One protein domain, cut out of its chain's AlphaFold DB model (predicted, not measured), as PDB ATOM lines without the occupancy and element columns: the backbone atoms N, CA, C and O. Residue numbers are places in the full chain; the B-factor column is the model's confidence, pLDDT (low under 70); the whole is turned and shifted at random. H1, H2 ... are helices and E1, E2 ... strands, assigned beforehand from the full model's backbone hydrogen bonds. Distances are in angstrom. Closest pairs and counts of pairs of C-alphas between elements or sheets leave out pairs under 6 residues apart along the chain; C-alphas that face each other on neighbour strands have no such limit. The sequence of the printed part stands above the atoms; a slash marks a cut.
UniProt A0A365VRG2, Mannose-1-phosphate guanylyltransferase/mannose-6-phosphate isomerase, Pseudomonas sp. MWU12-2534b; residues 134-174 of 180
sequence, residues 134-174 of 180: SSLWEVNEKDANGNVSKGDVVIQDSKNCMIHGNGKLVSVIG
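Overview. This is residues 134 to 174 of the 180 residues of the protein "Mannose-1-phosphate guanylyltransferase/mannose-6-phosphate isomerase" of Pseudomonas sp. MWU12-2534b (UniProt A0A365VRG2). The chain is wound in two stacked turns, a short piece of solenoid: E1 and E2 lie along one turn, E3 and E4 along the next, so that E3 stacks on E1 and E4 on E2. A single short helix, H1, packs outside this coil beside the first residues of E1 and E3, joined to E1 by residues 140 to 147. The printed part has 41 residues with one named helix and four named strands, in the order H1 E1 E2 E3 E4, which make two sheets of two strands, E1 with E3 and E2 with E4, each parallel. The class is mixed, helices and strands, with 20 residues, under half, in named elements. The whole is compact and rounded, with a radius of gyration of the C-alphas of 9.6 A and spans of 24 by 21 by 13 A.

Along the chain. Find C-alpha 134 at (489.605, 232.331, 428.966); from there H1 runs to residue 139, 8.8 A from first to last C-alpha. Go on to C-alpha 148 at (498.674, 237.023, 429.538), where E1 begins, residues 148 to 150, 7.0 A long. E2 follows at residues 153 to 156 and is 10.0 A long. Further on you meet E3, residues 162 to 164, 6.6 A long. Last comes E4, residues 170 to 173, 10.1 A long, which ends at C-alpha 173 at (502.990, 237.382, 415.952).

Arrangement. Look first at Trp 137 in H1: its C-alpha is 6.1 A from that of Val 148 in E1 and 5.7 A from that of Met 162 in E3, the closest C-alphas of each pair of elements. In H1 every O i to N i+4 pair is within hydrogen-bond range. H1 is apart from E2 and from E4. Next set E1 beside E3: they are parallel neighbours at 1 degree, and C-alphas 149 and 163, which face each other, are 4.7 A apart. Here N 163 and O 148 are within hydrogen-bond range at 2.8 A, and N 150 and O 163 at 2.9 A. E1 and E2 meet only through their link. E2 and E4 are parallel neighbours at 8 degrees; find N 154 and O 170 within hydrogen-bond range at 2.9 A, and N 172 and O 154 at 2.9 A. The closest C-alphas of E2 and E3 are those of Val 153 and Ile 163, 7.3 A apart. E1 and E4 are apart.

Size, cuts and confidence. The C-alphas of Ala 144 and Gly 167 are the two farthest apart, at 25.1 A. The printed part has no cut from residue 134 to residue 174. The links E1 to E2, E2 to E3 and E3 to E4 are tight, the link H1 to E1 is short with 8 residues, and no link is long. The mean pLDDT of the printed part is 93.6, that of H1 is 85, and no printed residue is under 70.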
ATOM      1  N   SER A 134     489.961 230.917 428.833       80.44
ATOM      2  CA  SER A 134     489.605 232.331 428.966       80.44
ATOM      3  C   SER A 134     489.405 232.732 430.430       80.44
ATOM      4  O   SER A 134     489.767 233.847 430.785       80.44
ATOM      5  N   SER A 135     488.953 231.833 431.315       83.88
ATOM      6  CA  SER A 135     488.904 232.113 432.757       83.88
ATOM      7  C   SER A 135     490.299 232.346 433.336       83.88
ATOM      8  O   SER A 135     490.480 233.231 434.170       83.88
ATOM      9  N   LEU A 136     491.305 231.596 432.871       84.62
ATOM     10  CA  LEU A 136     492.699 231.834 433.257       84.62
ATOM     11  C   LEU A 136     493.191 233.185 432.734       84.62
ATOM     12  O   LEU A 136     493.834 233.924 433.475       84.62
ATOM     13  N   TRP A 137     492.849 233.545 431.500       90.00
ATOM     14  CA  TRP A 137     493.148 234.873 430.971       90.00
ATOM     15  C   TRP A 137     492.488 235.989 431.799       90.00
ATOM     16  O   TRP A 137     493.129 236.992 432.106       90.00
ATOM     17  N   GLU A 138     491.233 235.819 432.222       85.38
ATOM     18  CA  GLU A 138     490.493 236.802 433.025       85.38
ATOM     19  C   GLU A 138     491.167 237.078 434.379       85.38
ATOM     20  O   GLU A 138     491.331 238.247 434.728       85.38
ATOM     21  N   VAL A 139     491.612 236.038 435.098       86.25
ATOM     22  CA  VAL A 139     492.159 236.174 436.465       86.25
ATOM     23  C   VAL A 139     493.634 236.574 436.533       86.25
ATOM     24  O   VAL A 139     494.093 237.002 437.588       86.25
ATOM     25  N   ASN A 140     494.390 236.425 435.444       88.31
ATOM     26  CA  ASN A 140     495.801 236.805 435.419       88.31
ATOM     27  C   ASN A 140     495.989 238.288 435.062       88.31
ATOM     28  O   ASN A 140     495.175 238.901 434.355       88.31
ATOM     29  N   GLU A 141     497.099 238.849 435.549       91.00
ATOM     30  CA  GLU A 141     497.553 240.187 435.174       91.00
ATOM     31  C   GLU A 141     497.842 240.244 433.673       91.00
ATOM     32  O   GLU A 141     498.450 239.337 433.099       91.00
ATOM     33  N   LYS A 142     497.373 241.318 433.040       96.06
ATOM     34  CA  LYS A 142     497.491 241.543 431.600       96.06
ATOM     35  C   LYS A 142     498.545 242.606 431.338       96.06
ATOM     36  O   LYS A 142     498.657 243.568 432.100       96.06
ATOM     37  N   ASP A 143     499.278 242.455 430.244       95.56
ATOM     38  CA  ASP A 143     500.126 243.524 429.728       95.56
ATOM     39  C   ASP A 143     499.288 244.684 429.145       95.56
ATOM     40  O   ASP A 143     498.054 244.654 429.111       95.56
ATOM     41  N   ALA A 144     499.964 245.725 428.647       96.69
ATOM     42  CA  ALA A 144     499.317 246.901 428.057       96.69
ATOM     43  C   ALA A 144     498.454 246.597 426.811       96.69
ATOM     44  O   ALA A 144     497.621 247.417 426.432       96.69
ATOM     45  N   ASN A 145     498.650 245.438 426.180       96.06
ATOM     46  CA  ASN A 145     497.917 244.971 425.006       96.06
ATOM     47  C   ASN A 145     496.870 243.896 425.356       96.06
ATOM     48  O   ASN A 145     496.275 243.298 424.457       96.06
ATOM     49  N   GLY A 146     496.634 243.641 426.647       96.12
ATOM     50  CA  GLY A 146     495.669 242.651 427.111       96.12
ATOM     51  C   GLY A 146     496.189 241.212 427.092       96.12
ATOM     52  O   GLY A 146     495.395 240.295 427.283       96.12
ATOM     53  N   ASN A 147     497.478 240.966 426.853       97.19
ATOM     54  CA  ASN A 147     498.014 239.607 426.817       97.19
ATOM     55  C   ASN A 147     498.347 239.092 428.217       97.19
ATOM     56  O   ASN A 147     498.837 239.830 429.069       97.19
ATOM     57  N   VAL A 148     498.156 237.792 428.410       96.69
ATOM     58  CA  VAL A 148     498.674 237.023 429.538       96.69
ATOM     59  C   VAL A 148     499.717 236.060 428.991       96.69
ATOM     60  O   VAL A 148     499.463 235.353 428.016       96.69
ATOM     61  N   SER A 149     500.892 236.017 429.612       95.00
ATOM     62  CA  SER A 149     501.956 235.092 429.224       95.00
ATOM     63  C   SER A 149     502.535 234.368 430.429       95.00
ATOM     64  O   SER A 149     502.664 234.927 431.518       95.00
ATOM     65  N   LYS A 150     502.883 233.098 430.229       94.12
ATOM     66  CA  LYS A 150     503.568 232.270 431.215       94.12
ATOM     67  C   LYS A 150     504.618 231.409 430.523       94.12
ATOM     68  O   LYS A 150     504.308 230.745 429.541       94.12
ATOM     69  N   GLY A 151     505.830 231.387 431.074       93.56
ATOM     70  CA  GLY A 151     506.971 230.667 430.504       93.56
ATOM     71  C   GLY A 151     507.819 231.539 429.577       93.56
ATOM     72  O   GLY A 151     507.786 232.763 429.666       93.56
ATOM     73  N   ASP A 152     508.599 230.894 428.711       95.31
ATOM     74  CA  ASP A 152     509.448 231.570 427.726       95.31
ATOM     75  C   ASP A 152     508.601 231.968 426.509       95.31
ATOM     76  O   ASP A 152     508.263 231.129 425.668       95.31
ATOM     77  N   VAL A 153     508.167 233.231 426.469       96.38
ATOM     78  CA  VAL A 153     507.211 233.742 425.480       96.38
ATOM     79  C   VAL A 153     507.710 235.048 424.870       96.38
ATOM     80  O   VAL A 153     508.069 235.984 425.579       96.38
ATOM     81  N   VAL A 154     507.654 235.131 423.540       96.38
ATOM     82  CA  VAL A 154     507.870 236.366 422.777       96.38
ATOM     83  C   VAL A 154     506.570 236.755 422.086       96.38
ATOM     84  O   VAL A 154     505.997 235.975 421.328       96.38
ATOM     85  N   ILE A 155     506.111 237.978 422.340       96.88
ATOM     86  CA  ILE A 155     504.875 238.516 421.774       96.88
ATOM     87  C   ILE A 155     505.223 239.700 420.881       96.88
ATOM     88  O   ILE A 155     505.883 240.642 421.321       96.88
ATOM     89  N   GLN A 156     504.752 239.663 419.641       97.25
ATOM     90  CA  GLN A 156     504.877 240.758 418.693       97.25
ATOM     91  C   GLN A 156     503.514 241.061 418.068       97.25
ATOM     92  O   GLN A 156     502.805 240.156 417.635       97.25
ATOM     93  N   ASP A 157     503.133 242.338 418.036       96.88
ATOM     94  CA  ASP A 157     501.919 242.830 417.368       96.88
ATOM     95  C   ASP A 157     500.640 242.023 417.684       96.88
ATOM     96  O   ASP A 157     499.778 241.857 416.826       96.88
ATOM     97  N   SER A 158     500.521 241.497 418.910       97.88
ATOM     98  CA  SER A 158     499.413 240.626 419.331       97.88
ATOM     99  C   SER A 158     498.660 241.199 420.533       97.88
ATOM    100  O   SER A 158     499.250 241.913 421.354       97.88
ATOM    101  N   LYS A 159     497.357 240.912 420.632       97.38
ATOM    102  CA  LYS A 159     496.441 241.506 421.622       97.38
ATOM    103  C   LYS A 159     495.479 240.480 422.214       97.38
ATOM    104  O   LYS A 159     494.998 239.595 421.512       97.38
ATOM    105  N   ASN A 160     495.119 240.659 423.484       96.81
ATOM    106  CA  ASN A 160     494.136 239.816 424.179       96.81
ATOM    107  C   ASN A 160     494.427 238.303 424.079       96.81
ATOM    108  O   ASN A 160     493.504 237.491 423.991       96.81
ATOM    109  N   CYS A 161     495.702 237.910 424.047       96.38
ATOM    110  CA  CYS A 161     496.099 236.508 423.958       96.38
ATOM    111  C   CYS A 161     496.407 235.902 425.335       96.38
ATOM    112  O   CYS A 161     496.875 236.592 426.238       96.38
ATOM    113  N   MET A 162     496.206 234.592 425.478       95.44
ATOM    114  CA  MET A 162     496.686 233.792 426.612       95.44
ATOM    115  C   MET A 162     497.741 232.820 426.103       95.44
ATOM    116  O   MET A 162     497.398 231.906 425.365       95.44
ATOM    117  N   ILE A 163     499.001 233.010 426.482       95.81
ATOM    118  CA  ILE A 163     500.113 232.180 426.018       95.81
ATOM    119  C   ILE A 163     500.703 231.420 427.198       95.81
ATOM    120  O   ILE A 163     501.241 232.028 428.128       95.81
ATOM    121  N   HIS A 164     500.653 230.094 427.153       93.62
ATOM    122  CA  HIS A 164     501.248 229.245 428.176       93.62
ATOM    123  C   HIS A 164     502.352 228.362 427.584       93.62
ATOM    124  O   HIS A 164     502.136 227.224 427.175       93.62
ATOM    125  N   GLY A 165     503.580 228.878 427.596       92.19
ATOM    126  CA  GLY A 165     504.770 228.119 427.230       92.19
ATOM    127  C   GLY A 165     505.167 227.123 428.322       92.19
ATOM    128  O   GLY A 165     505.353 227.494 429.482       92.19
ATOM    129  N   ASN A 166     505.358 225.856 427.943       88.00
ATOM    130  CA  ASN A 166     505.886 224.817 428.828       88.00
ATOM    131  C   ASN A 166     507.152 224.177 428.229       88.00
ATOM    132  O   ASN A 166     507.082 223.278 427.392       88.00
ATOM    133  N   GLY A 167     508.324 224.662 428.650       89.06
ATOM    134  CA  GLY A 167     509.635 224.069 428.351       89.06
ATOM    135  C   GLY A 167     510.319 224.499 427.044       89.06
ATOM    136  O   GLY A 167     511.518 224.274 426.906       89.06
ATOM    137  N   LYS A 168     509.611 225.130 426.098       91.31
ATOM    138  CA  LYS A 168     510.188 225.720 424.874       91.31
ATOM    139  C   LYS A 168     509.676 227.143 424.666       91.31
ATOM    140  O   LYS A 168     508.573 227.453 425.111       91.31
ATOM    141  N   LEU A 169     510.456 227.946 423.943       95.38
ATOM    142  CA  LEU A 169     510.051 229.277 423.498       95.38
ATOM    143  C   LEU A 169     508.784 229.197 422.637       95.38
ATOM    144  O   LEU A 169     508.748 228.461 421.646       95.38
ATOM    145  N   VAL A 170     507.778 229.997 422.986       96.81
ATOM    146  CA  VAL A 170     506.578 230.234 422.175       96.81
ATOM    147  C   VAL A 170     506.626 231.662 421.640       96.81
ATOM    148  O   VAL A 170     506.794 232.612 422.398       96.81
ATOM    149  N   SER A 171     506.494 231.832 420.325       96.25
ATOM    150  CA  SER A 171     506.429 233.153 419.693       96.25
ATOM    151  C   SER A 171     505.069 233.367 419.048       96.25
ATOM    152  O   SER A 171     504.611 232.523 418.281       96.25
ATOM    153  N   VAL A 172     504.440 234.500 419.351       96.25
ATOM    154  CA  VAL A 172     503.117 234.864 418.838       96.25
ATOM    155  C   VAL A 172     503.216 236.202 418.117       96.25
ATOM    156  O   VAL A 172     503.693 237.177 418.695       96.25
ATOM    157  N   ILE A 173     502.819 236.228 416.841       97.38
ATOM    158  CA  ILE A 173     502.990 237.382 415.952       97.38
ATOM    159  C   ILE A 173     501.661 237.695 415.264       97.38
ATOM    160  O   ILE A 173     501.131 236.843 414.552       97.38
ATOM    161  N   GLY A 174     501.144 238.911 415.445       97.44
ATOM    162  CA  GLY A 174     499.942 239.377 414.747       97.44
ATOM    163  C   GLY A 174     498.639 238.675 415.147       97.44
ATOM    164  O   GLY A 174     497.706 238.671 414.346       97.44
TER     165      GLY A 174